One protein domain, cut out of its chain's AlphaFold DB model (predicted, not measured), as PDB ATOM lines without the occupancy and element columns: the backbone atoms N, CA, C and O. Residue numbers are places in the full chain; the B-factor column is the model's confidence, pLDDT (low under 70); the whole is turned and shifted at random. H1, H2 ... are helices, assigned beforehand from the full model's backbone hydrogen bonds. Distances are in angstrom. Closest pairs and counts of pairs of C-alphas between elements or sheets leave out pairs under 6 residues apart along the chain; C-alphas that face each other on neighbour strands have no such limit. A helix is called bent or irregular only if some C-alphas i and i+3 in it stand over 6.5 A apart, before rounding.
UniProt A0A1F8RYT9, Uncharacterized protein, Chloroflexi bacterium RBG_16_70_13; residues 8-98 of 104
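This is residues 8 to 98 of the 104 residues of an uncharacterized protein of Chloroflexi bacterium RBG_16_70_13 (UniProt A0A1F8RYT9). Look for a slim rod made of three helices, H1, H2 and H3, which run up and down in a bundle and cross one another at steep tilts instead of lining up side by side. H2 packs on both H1 and H3, while H1 and H3 only just touch; the long link from H2 to H3 loops out at one end of the rod, and the last turns of H3 make the other end. The printed part has 91 residues, with three named helices in the order H1, H2, H3 and no named strand; its class is all helix. It is only just compact, close to loose, with a radius of gyration of the C-alphas of 14.3 A and spans of 50 by 20 by 15 A.

Begin with H1, residues 8 to 27, and go on to H2, residues 35 to 54: the two form a helical hairpin. They touch, the closest C-alphas being those of Gly 21 and Trp 36, 4.2 A apart, and run opposite ways at a steep tilt of 39 degrees. Then go to H3, residues 72 to 97, which forms a second helical hairpin with H2. These two touch, the closest C-alphas being those of Gly 47 and Ser 75, 3.7 A apart, and run opposite ways at a steep tilt of 38 degrees. H1 and H3 only just touch, with 3 pairs of C-alphas within 8 A, and H3 does so with residues 75 to 87 alone; the closest C-alphas are those of Ser 17 and Gly 79, 7.6 A apart. They run the same way at a tilt of 36 degrees, only just steep. In H1 and H3 every O i to N i+4 pair is within hydrogen-bond range; in H2 it is 15 of 16.

Find C-alpha 8 at (197.903, 264.670, 178.461); from there H1 runs 28.7 A to C-alpha 27. H2 starts at C-alpha 35, at (223.966, 264.299, 182.799), and spans 26.4 A to C-alpha 54. It is irregular, but only just: C-alphas 51 and 54 are 6.6 A apart. H3, the longest helix, spans 37.0 A from C-alpha 72 to C-alpha 97 at (236.300, 259.214, 188.890).

The two C-alphas farthest apart are those of Gly 61 and Thr 98, at 50.5 A. The printed part has no cut. The link from H1 to H2 is short, with 7 residues; that from H2 to H3 is long, residues 55 to 71, and within it residues 66 to 67 pair antiparallel with residues 70 to 71. The mean pLDDT of the printed part is 77.6; look for values under 70 at residues 29 to 31, 54 to 66, 69 and 95 to 98.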
ATOM      1  N   THR A   8     197.493 263.286 178.726       81.88
ATOM      2  CA  THR A   8     197.903 264.670 178.461       81.88
ATOM      3  C   THR A   8     198.823 265.176 179.565       81.88
ATOM      4  O   THR A   8     199.896 265.705 179.266       81.88
ATOM      5  N   GLY A   9     198.450 264.955 180.831       80.00
ATOM      6  CA  GLY A   9     199.275 265.298 181.993       80.00
ATOM      7  C   GLY A   9     200.623 264.579 181.952       80.00
ATOM      8  O   GLY A   9     201.680 265.198 182.092       80.00
ATOM      9  N   PHE A  10     200.605 263.288 181.611       83.06
ATOM     10  CA  PHE A  10     201.825 262.514 181.388       83.06
ATOM     11  C   PHE A  10     202.721 263.123 180.297       83.06
ATOM     12  O   PHE A  10     203.926 263.291 180.499       83.06
ATOM     13  N   GLY A  11     202.145 263.495 179.149       85.88
ATOM     14  CA  GLY A  11     202.885 264.112 178.047       85.88
ATOM     15  C   GLY A  11     203.543 265.441 178.431       85.88
ATOM     16  O   GLY A  11     204.711 265.667 178.103       85.88
ATOM     17  N   ILE A  12     202.831 266.293 179.175       85.88
ATOM     18  CA  ILE A  12     203.360 267.566 179.688       85.88
ATOM     19  C   ILE A  12     204.541 267.312 180.627       85.88
ATOM     20  O   ILE A  12     205.597 267.930 180.470       85.88
ATOM     21  N   LEU A  13     204.401 266.365 181.558       85.88
ATOM     22  CA  LEU A  13     205.461 266.031 182.503       85.88
ATOM     23  C   LEU A  13     206.725 265.544 181.784       85.88
ATOM     24  O   LEU A  13     207.828 265.994 182.104       85.88
ATOM     25  N   VAL A  14     206.579 264.683 180.773       87.00
ATOM     26  CA  VAL A  14     207.702 264.237 179.934       87.00
ATOM     27  C   VAL A  14     208.364 265.424 179.231       87.00
ATOM     28  O   VAL A  14     209.589 265.555 179.282       87.00
ATOM     29  N   ALA A  15     207.582 266.312 178.612       90.75
ATOM     30  CA  ALA A  15     208.114 267.460 177.881       90.75
ATOM     31  C   ALA A  15     208.928 268.404 178.787       90.75
ATOM     32  O   ALA A  15     210.054 268.770 178.442       90.75
ATOM     33  N   ILE A  16     208.396 268.743 179.967       88.31
ATOM     34  CA  ILE A  16     209.082 269.593 180.954       88.31
ATOM     35  C   ILE A  16     210.350 268.905 181.471       88.31
ATOM     36  O   ILE A  16     211.403 269.538 181.559       88.31
ATOM     37  N   SER A  17     210.282 267.600 181.747       84.38
ATOM     38  CA  SER A  17     211.435 266.831 182.233       84.38
ATOM     39  C   SER A  17     212.583 266.831 181.220       84.38
ATOM     40  O   SER A  17     213.745 267.021 181.584       84.38
ATOM     41  N   LEU A  18     212.269 266.666 179.932       89.12
ATOM     42  CA  LEU A  18     213.257 266.726 178.853       89.12
ATOM     43  C   LEU A  18     213.846 268.133 178.700       89.12
ATOM     44  O   LEU A  18     215.066 268.268 178.585       89.12
ATOM     45  N   ALA A  19     213.006 269.172 178.743       89.31
ATOM     46  CA  ALA A  19     213.459 270.561 178.687       89.31
ATOM     47  C   ALA A  19     214.426 270.881 179.839       89.31
ATOM     48  O   ALA A  19     215.494 271.457 179.610       89.31
ATOM     49  N   PHE A  20     214.106 270.434 181.056       87.94
ATOM     50  CA  PHE A  20     215.000 270.562 182.201       87.94
ATOM     51  C   PHE A  20     216.304 269.789 182.005       87.94
ATOM     52  O   PHE A  20     217.377 270.329 182.268       87.94
ATOM     53  N   GLY A  21     216.245 268.553 181.505       85.19
ATOM     54  CA  GLY A  21     217.442 267.761 181.227       85.19
ATOM     55  C   GLY A  21     218.405 268.456 180.264       85.19
ATOM     56  O   GLY A  21     219.611 268.511 180.520       85.19
ATOM     57  N   VAL A  22     217.874 269.056 179.194       86.75
ATOM     58  CA  VAL A  22     218.665 269.859 178.250       86.75
ATOM     59  C   VAL A  22     219.237 271.102 178.935       86.75
ATOM     60  O   VAL A  22     220.433 271.363 178.811       86.75
ATOM     61  N   ALA A  23     218.431 271.840 179.705       85.50
ATOM     62  CA  ALA A  23     218.905 273.012 180.442       85.50
ATOM     63  C   ALA A  23     220.031 272.652 181.429       85.50
ATOM     64  O   ALA A  23     221.069 273.315 181.459       85.50
ATOM     65  N   ALA A  24     219.883 271.556 182.173       82.94
ATOM     66  CA  ALA A  24     220.886 271.060 183.108       82.94
ATOM     67  C   ALA A  24     222.204 270.690 182.406       82.94
ATOM     68  O   ALA A  24     223.281 270.975 182.929       82.94
ATOM     69  N   GLN A  25     222.143 270.110 181.205       82.38
ATOM     70  CA  GLN A  25     223.331 269.804 180.399       82.38
ATOM     71  C   GLN A  25     224.087 271.059 179.964       82.38
ATOM     72  O   GLN A  25     225.318 271.057 179.950       82.38
ATOM     73  N   LEU A  26     223.357 272.117 179.599       83.62
ATOM     74  CA  LEU A  26     223.941 273.393 179.189       83.62
ATOM     75  C   LEU A  26     224.564 274.130 180.380       83.62
ATOM     76  O   LEU A  26     225.675 274.645 180.267       83.62
ATOM     77  N   VAL A  27     223.882 274.142 181.531       80.38
ATOM     78  CA  VAL A  27     224.377 274.780 182.763       80.38
ATOM     79  C   VAL A  27     225.605 274.047 183.301       80.38
ATOM     80  O   VAL A  27     226.595 274.683 183.662       80.38
ATOM     81  N   VAL A  28     225.597 272.711 183.302       71.81
ATOM     82  CA  VAL A  28     226.737 271.899 183.755       71.81
ATOM     83  C   VAL A  28     227.724 271.632 182.609       71.81
ATOM     84  O   VAL A  28     228.196 270.509 182.406       71.81
ATOM     85  N   SER A  29     228.051 272.681 181.847       59.16
ATOM     86  CA  SER A  29     229.061 272.615 180.787       59.16
ATOM     87  C   SER A  29     230.391 272.067 181.344       59.16
ATOM     88  O   SER A  29     230.880 272.494 182.390       59.16
ATOM     89  N   GLY A  30     230.936 271.025 180.701       62.69
ATOM     90  CA  GLY A  30     232.096 270.260 181.202       62.69
ATOM     91  C   GLY A  30     231.756 269.013 182.041       62.69
ATOM     92  O   GLY A  30     232.627 268.450 182.713       62.69
ATOM     93  N   GLY A  31     230.492 268.582 182.049       61.50
ATOM     94  CA  GLY A  31     230.015 267.325 182.631       61.50
ATOM     95  C   GLY A  31     229.944 266.143 181.656       61.50
ATOM     96  O   GLY A  31     230.014 266.304 180.441       61.50
ATOM     97  N   ASN A  32     229.790 264.931 182.200       70.19
ATOM     98  CA  ASN A  32     229.595 263.700 181.429       70.19
ATOM     99  C   ASN A  32     228.350 263.824 180.519       70.19
ATOM    100  O   ASN A  32     227.315 264.317 180.962       70.19
ATOM    101  N   ARG A  33     228.411 263.327 179.274       78.62
ATOM    102  CA  ARG A  33     227.328 263.407 178.263       78.62
ATOM    103  C   ARG A  33     225.990 262.779 178.682       78.62
ATOM    104  O   ARG A  33     225.014 262.884 177.958       78.62
ATOM    105  N   TRP A  34     225.970 262.075 179.810       82.62
ATOM    106  CA  TRP A  34     224.801 261.406 180.378       82.62
ATOM    107  C   TRP A  34     224.042 262.273 181.394       82.62
ATOM    108  O   TRP A  34     222.979 261.867 181.859       82.62
ATOM    109  N   MET A  35     224.560 263.455 181.753       79.19
ATOM    110  CA  MET A  35     223.966 264.299 182.799       79.19
ATOM    111  C   MET A  35     222.561 264.794 182.445       79.19
ATOM    112  O   MET A  35     221.717 264.847 183.334       79.19
ATOM    113  N   TRP A  36     222.277 265.054 181.168       83.81
ATOM    114  CA  TRP A  36     220.931 265.408 180.709       83.81
ATOM    115  C   TRP A  36     219.893 264.309 180.973       83.81
ATOM    116  O   TRP A  36     218.769 264.617 181.358       83.81
ATOM    117  N   ILE A  37     220.270 263.032 180.826       85.50
ATOM    118  CA  ILE A  37     219.374 261.891 181.076       85.50
ATOM    119  C   ILE A  37     219.107 261.769 182.569       85.50
ATOM    120  O   ILE A  37     217.961 261.624 182.976       85.50
ATOM    121  N   VAL A  38     220.153 261.864 183.393       84.62
ATOM    122  CA  VAL A  38     219.994 261.793 184.852       84.62
ATOM    123  C   VAL A  38     219.115 262.936 185.360       84.62
ATOM    124  O   VAL A  38     218.234 262.707 186.184       84.62
ATOM    125  N   ALA A  39     219.312 264.145 184.830       84.38
ATOM    126  CA  ALA A  39     218.489 265.306 185.139       84.38
ATOM    127  C   ALA A  39     217.024 265.105 184.724       84.38
ATOM    128  O   ALA A  39     216.130 265.317 185.540       84.38
ATOM    129  N   ALA A  40     216.779 264.656 183.489       84.19
ATOM    130  CA  ALA A  40     215.430 264.429 182.978       84.19
ATOM    131  C   ALA A  40     214.698 263.325 183.755       84.19
ATOM    132  O   ALA A  40     213.543 263.499 184.131       84.19
ATOM    133  N   VAL A  41     215.369 262.208 184.048       87.50
ATOM    134  CA  VAL A  41     214.781 261.100 184.815       87.50
ATOM    135  C   VAL A  41     214.526 261.512 186.263       87.50
ATOM    136  O   VAL A  41     213.453 261.234 186.790       87.50
ATOM    137  N   GLY A  42     215.476 262.203 186.900       85.38
ATOM    138  CA  GLY A  42     215.302 262.714 188.260       85.38
ATOM    139  C   GLY A  42     214.116 263.671 188.358       85.38
ATOM    140  O   GLY A  42     213.291 263.535 189.259       85.38
ATOM    141  N   TRP A  43     213.984 264.577 187.388       89.00
ATOM    142  CA  TRP A  43     212.840 265.478 187.311       89.00
ATOM    143  C   TRP A  43     211.524 264.727 187.126       89.00
ATOM    144  O   TRP A  43     210.567 264.949 187.862       89.00
ATOM    145  N   PHE A  44     211.482 263.803 186.173       86.50
ATOM    146  CA  PHE A  44     210.281 263.042 185.863       86.50
ATOM    147  C   PHE A  44     209.786 262.228 187.067       86.50
ATOM    148  O   PHE A  44     208.610 262.280 187.423       86.50
ATOM    149  N   VAL A  45     210.698 261.518 187.740       87.12
ATOM    150  CA  VAL A  45     210.375 260.710 188.924       87.12
ATOM    151  C   VAL A  45     209.955 261.596 190.093       87.12
ATOM    152  O   VAL A  45     208.967 261.292 190.756       87.12
ATOM    153  N   GLY A  46     210.665 262.701 190.340       82.94
ATOM    154  CA  GLY A  46     210.298 263.640 191.398       82.94
ATOM    155  C   GLY A  46     208.929 264.269 191.185       82.94
ATOM    156  O   GLY A  46     208.158 264.378 192.136       82.94
ATOM    157  N   GLY A  47     208.609 264.622 189.940       81.69
ATOM    158  CA  GLY A  47     207.316 265.193 189.588       81.69
ATOM    159  C   GLY A  47     206.174 264.192 189.715       81.69
ATOM    160  O   GLY A  47     205.146 264.529 190.294       81.69
ATOM    161  N   LEU A  48     206.374 262.942 189.278       83.94
ATOM    162  CA  LEU A  48     205.393 261.867 189.480       83.94
ATOM    163  C   LEU A  48     205.138 261.595 190.964       83.94
ATOM    164  O   LEU A  48     203.993 261.484 191.387       83.94
ATOM    165  N   VAL A  49     206.199 261.487 191.768       81.44
ATOM    166  CA  VAL A  49     206.067 261.197 193.202       81.44
ATOM    167  C   VAL A  49     205.389 262.354 193.933       81.44
ATOM    168  O   VAL A  49     204.515 262.114 194.764       81.44
ATOM    169  N   ALA A  50     205.743 263.601 193.624       78.88
ATOM    170  CA  ALA A  50     205.081 264.745 194.236       78.88
ATOM    171  C   ALA A  50     203.601 264.826 193.842       78.88
ATOM    172  O   ALA A  50     202.767 264.918 194.741       78.88
ATOM    173  N   SER A  51     203.286 264.685 192.549       74.56
ATOM    174  CA  SER A  51     201.909 264.729 192.037       74.56
ATOM    175  C   SER A  51     201.033 263.617 192.618       74.56
ATOM    176  O   SER A  51     199.915 263.877 193.040       74.56
ATOM    177  N   GLU A  52     201.526 262.377 192.683       75.00
ATOM    178  CA  GLU A  52     200.671 261.208 192.958       75.00
ATOM    179  C   GLU A  52     200.776 260.698 194.398       75.00
ATOM    180  O   GLU A  52     199.783 260.323 195.020       75.00
ATOM    181  N   LEU A  53     201.993 260.640 194.942       72.81
ATOM    182  CA  LEU A  53     202.258 259.962 196.215       72.81
ATOM    183  C   LEU A  53     202.183 260.905 197.410       72.81
ATOM    184  O   LEU A  53     201.731 260.484 198.476       72.81
ATOM    185  N   ILE A  54     202.658 262.140 197.250       69.88
ATOM    186  CA  ILE A  54     202.732 263.087 198.364       69.88
ATOM    187  C   ILE A  54     201.509 264.005 198.369       69.88
ATOM    188  O   ILE A  54     200.842 264.100 199.399       69.88
ATOM    189  N   TRP A  55     201.175 264.616 197.227       66.81
ATOM    190  CA  TRP A  55     200.061 265.563 197.132       66.81
ATOM    191  C   TRP A  55     198.789 265.008 196.500       66.81
ATOM    192  O   TRP A  55     197.735 265.566 196.773       66.81
ATOM    193  N   GLY A  56     198.827 263.854 195.823       61.22
ATOM    194  CA  GLY A  56     197.645 263.249 195.187       61.22
ATOM    195  C   GLY A  56     196.455 263.002 196.127       61.22
ATOM    196  O   GLY A  56     195.312 262.963 195.686       61.22
ATOM    197  N   LYS A  57     196.699 262.882 197.442       58.09
ATOM    198  CA  LYS A  57     195.645 262.796 198.473       58.09
ATOM    199  C   LYS A  57     195.192 264.146 199.045       58.09
ATOM    200  O   LYS A  57     194.140 264.200 199.670       58.09
ATOM    201  N   MET A  58     195.996 265.197 198.901       55.38
ATOM    202  CA  MET A  58     195.698 266.563 199.358       55.38
ATOM    203  C   MET A  58     194.971 267.376 198.273       55.38
ATOM    204  O   MET A  58     194.180 268.259 198.593       55.38
ATOM    205  N   THR A  59     195.168 267.037 196.995       53.72
ATOM    206  CA  THR A  59     194.549 267.694 195.831       53.72
ATOM    207  C   THR A  59     193.039 267.491 195.692       53.72
ATOM    208  O   THR A  59     192.413 268.209 194.922       53.72
ATOM    209  N   GLU A  60     192.415 266.576 196.444       54.91
ATOM    210  CA  GLU A  60     190.951 266.397 196.417       54.91
ATOM    211  C   GLU A  60     190.184 267.608 196.997       54.91
ATOM    212  O   GLU A  60     188.986 267.749 196.748       54.91
ATOM    213  N   GLY A  61     190.851 268.487 197.761       53.94
ATOM    214  CA  GLY A  61     190.211 269.606 198.468       53.94
ATOM    215  C   GLY A  61     190.604 271.021 198.028       53.94
ATOM    216  O   GLY A  61     189.936 271.969 198.440       53.94
ATOM    217  N   GLU A  62     191.650 271.199 197.215       55.94
ATOM    218  CA  GLU A  62     192.222 272.524 196.927       55.94
ATOM    219  C   GLU A  62     192.254 272.845 195.424       55.94
ATOM    220  O   GLU A  62     192.608 272.015 194.592       55.94
ATOM    221  N   LEU A  63     191.874 274.088 195.093       54.78
ATOM    222  CA  LEU A  63     191.855 274.721 193.762       54.78
ATOM    223  C   LEU A  63     193.272 274.911 193.173       54.78
ATOM    224  O   LEU A  63     193.662 276.020 192.804       54.78
ATOM    225  N   GLN A  64     194.069 273.853 193.107       62.72
ATOM    226  CA  GLN A  64     195.374 273.875 192.452       62.72
ATOM    227  C   GLN A  64     195.208 273.574 190.952       62.72
ATOM    228  O   GLN A  64     194.234 272.925 190.553       62.72
ATOM    229  N   PRO A  65     196.089 274.098 190.080       66.25
ATOM    230  CA  PRO A  65     196.007 273.875 188.642       66.25
ATOM    231  C   PRO A  65     196.272 272.401 188.299       66.25
ATOM    232  O   PRO A  65     197.400 271.985 188.039       66.25
ATOM    233  N   ILE A  66     195.191 271.624 188.254       68.19
ATOM    234  CA  ILE A  66     195.196 270.221 187.849       68.19
ATOM    235  C   ILE A  66     194.942 270.138 186.343       68.19
ATOM    236  O   ILE A  66     193.914 270.605 185.844       68.19
ATOM    237  N   ILE A  67     195.868 269.524 185.610       70.81
ATOM    238  CA  ILE A  67     195.710 269.237 184.180       70.81
ATOM    239  C   ILE A  67     195.659 267.729 184.000       70.81
ATOM    240  O   ILE A  67     196.688 267.066 184.083       70.81
ATOM    241  N   ASP A  68     194.470 267.195 183.706       74.50
ATOM    242  CA  ASP A  68     194.291 265.767 183.394       74.50
ATOM    243  C   ASP A  68     194.873 264.864 184.507       74.50
ATOM    244  O   ASP A  68     195.703 263.996 184.254       74.50
ATOM    245  N   GLY A  69     194.533 265.176 185.765       68.38
ATOM    246  CA  GLY A  69     195.026 264.488 186.967       68.38
ATOM    247  C   GLY A  69     196.438 264.873 187.423       68.38
ATOM    248  O   GLY A  69     196.818 264.548 188.543       68.38
ATOM    249  N   LEU A  70     197.208 265.609 186.614       70.75
ATOM    250  CA  LEU A  70     198.528 266.105 187.011       70.75
ATOM    251  C   LEU A  70     198.387 267.347 187.893       70.75
ATOM    252  O   LEU A  70     197.917 268.385 187.420       70.75
ATOM    253  N   ALA A  71     198.881 267.262 189.126       79.62
ATOM    254  CA  ALA A  71     199.060 268.401 190.018       79.62
ATOM    255  C   ALA A  71     200.310 269.179 189.560       79.62
ATOM    256  O   ALA A  71     201.455 268.783 189.814       79.62
ATOM    257  N   LEU A  72     200.105 270.181 188.697       75.50
ATOM    258  CA  LEU A  72     201.177 270.729 187.867       75.50
ATOM    259  C   LEU A  72     202.240 271.438 188.711       75.50
ATOM    260  O   LEU A  72     203.433 271.206 188.509       75.50
ATOM    261  N   ASP A  73     201.833 272.258 189.668       79.31
ATOM    262  CA  ASP A  73     202.712 272.996 190.569       79.31
ATOM    263  C   ASP A  73     203.519 272.083 191.496       79.31
ATOM    264  O   ASP A  73     204.739 272.262 191.615       79.31
ATOM    265  N   GLU A  74     202.913 271.048 192.070       81.62
ATOM    266  CA  GLU A  74     203.638 270.089 192.907       81.62
ATOM    267  C   GLU A  74     204.546 269.189 192.075       81.62
ATOM    268  O   GLU A  74     205.661 268.881 192.504       81.62
ATOM    269  N   SER A  75     204.133 268.816 190.861       80.69
ATOM    270  CA  SER A  75     204.989 268.055 189.950       80.69
ATOM    271  C   SER A  75     206.229 268.854 189.525       80.69
ATOM    272  O   SER A  75     207.334 268.310 189.470       80.69
ATOM    273  N   LEU A  76     206.081 270.162 189.297       82.88
ATOM    274  CA  LEU A  76     207.188 271.084 189.035       82.88
ATOM    275  C   LEU A  76     208.117 271.189 190.246       82.88
ATOM    276  O   LEU A  76     209.335 271.098 190.089       82.88
ATOM    277  N   LEU A  77     207.561 271.342 191.450       85.25
ATOM    278  CA  LEU A  77     208.341 271.464 192.680       85.25
ATOM    279  C   LEU A  77     209.104 270.167 193.001       85.25
ATOM    280  O   LEU A  77     210.313 270.192 193.245       85.25
ATOM    281  N   GLY A  78     208.416 269.026 192.959       84.00
ATOM    282  CA  GLY A  78     209.003 267.710 193.188       84.00
ATOM    283  C   GLY A  78     210.048 267.352 192.141       84.00
ATOM    284  O   GLY A  78     211.140 266.885 192.483       84.00
ATOM    285  N   GLY A  79     209.748 267.630 190.871       83.12
ATOM    286  CA  GLY A  79     210.682 267.430 189.770       83.12
ATOM    287  C   GLY A  79     211.934 268.289 189.913       83.12
ATOM    288  O   GLY A  79     213.044 267.779 189.765       83.12
ATOM    289  N   LEU A  80     211.796 269.555 190.304       85.88
ATOM    290  CA  LEU A  80     212.933 270.440 190.548       85.88
ATOM    291  C   LEU A  80     213.835 269.927 191.674       85.88
ATOM    292  O   LEU A  80     215.051 269.837 191.491       85.88
ATOM    293  N   ILE A  81     213.257 269.559 192.819       87.56
ATOM    294  CA  ILE A  81     214.021 269.088 193.982       87.56
ATOM    295  C   ILE A  81     214.794 267.809 193.637       87.56
ATOM    296  O   ILE A  81     216.012 267.743 193.835       87.56
ATOM    297  N   VAL A  82     214.111 266.801 193.089       88.62
ATOM    298  CA  VAL A  82     214.736 265.506 192.775       88.62
ATOM    299  C   VAL A  82     215.682 265.622 191.579       88.62
ATOM    300  O   VAL A  82     216.772 265.052 191.609       88.62
ATOM    301  N   GLY A  83     215.322 266.400 190.559       84.62
ATOM    302  CA  GLY A  83     216.155 266.664 189.388       84.62
ATOM    303  C   GLY A  83     217.479 267.337 189.755       84.62
ATOM    304  O   GLY A  83     218.540 266.866 189.335       84.62
ATOM    305  N   ILE A  84     217.455 268.378 190.597       86.94
ATOM    306  CA  ILE A  84     218.681 269.023 191.098       86.94
ATOM    307  C   ILE A  84     219.510 268.034 191.921       86.94
ATOM    308  O   ILE A  84     220.713 267.907 191.685       86.94
ATOM    309  N   ALA A  85     218.889 267.309 192.857       87.88
ATOM    310  CA  ALA A  85     219.595 266.335 193.687       87.88
ATOM    311  C   ALA A  85     220.293 265.261 192.834       87.88
ATOM    312  O   ALA A  85     221.472 264.971 193.044       87.88
ATOM    313  N   ALA A  86     219.605 264.731 191.818       86.31
ATOM    314  CA  ALA A  86     220.153 263.747 190.892       86.31
ATOM    315  C   ALA A  86     221.362 264.297 190.114       86.31
ATOM    316  O   ALA A  86     222.391 263.621 190.008       86.31
ATOM    317  N   VAL A  87     221.283 265.541 189.629       84.19
ATOM    318  CA  VAL A  87     222.398 266.216 188.940       84.19
ATOM    319  C   VAL A  87     223.595 266.412 189.868       84.19
ATOM    320  O   VAL A  87     224.726 266.117 189.474       84.19
ATOM    321  N   VAL A  88     223.366 266.868 191.101       86.31
ATOM    322  CA  VAL A  88     224.426 267.068 192.099       86.31
ATOM    323  C   VAL A  88     225.118 265.743 192.417       86.31
ATOM    324  O   VAL A  88     226.345 265.661 192.339       86.31
ATOM    325  N   VAL A  89     224.356 264.683 192.696       85.81
ATOM    326  CA  VAL A  89     224.904 263.347 192.984       85.81
ATOM    327  C   VAL A  89     225.710 262.819 191.796       85.81
ATOM    328  O   VAL A  89     226.856 262.396 191.969       85.81
ATOM    329  N   ALA A  90     225.171 262.907 190.578       84.00
ATOM    330  CA  ALA A  90     225.871 262.470 189.372       84.00
ATOM    331  C   ALA A  90     227.169 263.257 189.137       84.00
ATOM    332  O   ALA A  90     228.196 262.680 188.757       84.00
ATOM    333  N   ARG A  91     227.167 264.569 189.402       80.25
ATOM    334  CA  ARG A  91     228.368 265.404 189.296       80.25
ATOM    335  C   ARG A  91     229.421 265.015 190.329       80.25
ATOM    336  O   ARG A  91     230.594 264.903 189.977       80.25
ATOM    337  N   LEU A  92     229.021 264.768 191.575       83.19
ATOM    338  CA  LEU A  92     229.935 264.337 192.635       83.19
ATOM    339  C   LEU A  92     230.553 262.970 192.325       83.19
ATOM    340  O   LEU A  92     231.758 262.790 192.497       83.19
ATOM    341  N   MET A  93     229.768 262.021 191.816       81.75
ATOM    342  CA  MET A  93     230.270 260.697 191.436       81.75
ATOM    343  C   MET A  93     231.241 260.761 190.251       81.75
ATOM    344  O   MET A  93     232.295 260.125 190.275       81.75
ATOM    345  N   THR A  94     230.931 261.566 189.233       75.19
ATOM    346  CA  THR A  94     231.790 261.706 188.045       75.19
ATOM    347  C   THR A  94     233.067 262.503 188.320       75.19
ATOM    348  O   THR A  94     234.121 262.137 187.807       75.19
ATOM    349  N   GLY A  95     233.027 263.529 189.179       65.69
ATOM    350  CA  GLY A  95     234.217 264.296 189.578       65.69
ATOM    351  C   GLY A  95     235.222 263.503 190.428       65.69
ATOM    352  O   GLY A  95     236.421 263.791 190.401       65.69
ATOM    353  N   ARG A  96     234.756 262.471 191.146       58.81
ATOM    354  CA  ARG A  96     235.622 261.535 191.884       58.81
ATOM    355  C   ARG A  96     236.331 260.543 190.962       58.81
ATOM    356  O   ARG A  96     237.458 260.163 191.255       58.81
ATOM    357  N   ALA A  97     235.718 260.167 189.838       55.44
ATOM    358  CA  ALA A  97     236.300 259.214 188.890       55.44
ATOM    359  C   ALA A  97     237.525 259.769 188.133       55.44
ATOM    360  O   ALA A  97     238.392 259.001 187.728       55.44
ATOM    361  N   THR A  98     237.640 261.092 187.969       54.25
ATOM    362  CA  THR A  98     238.789 261.729 187.295       54.25
ATOM    363  C   THR A  98     239.987 261.995 188.214       54.25
ATOM    364  O   THR A  98     241.067 262.295 187.717       54.25
TER     365      THR A  98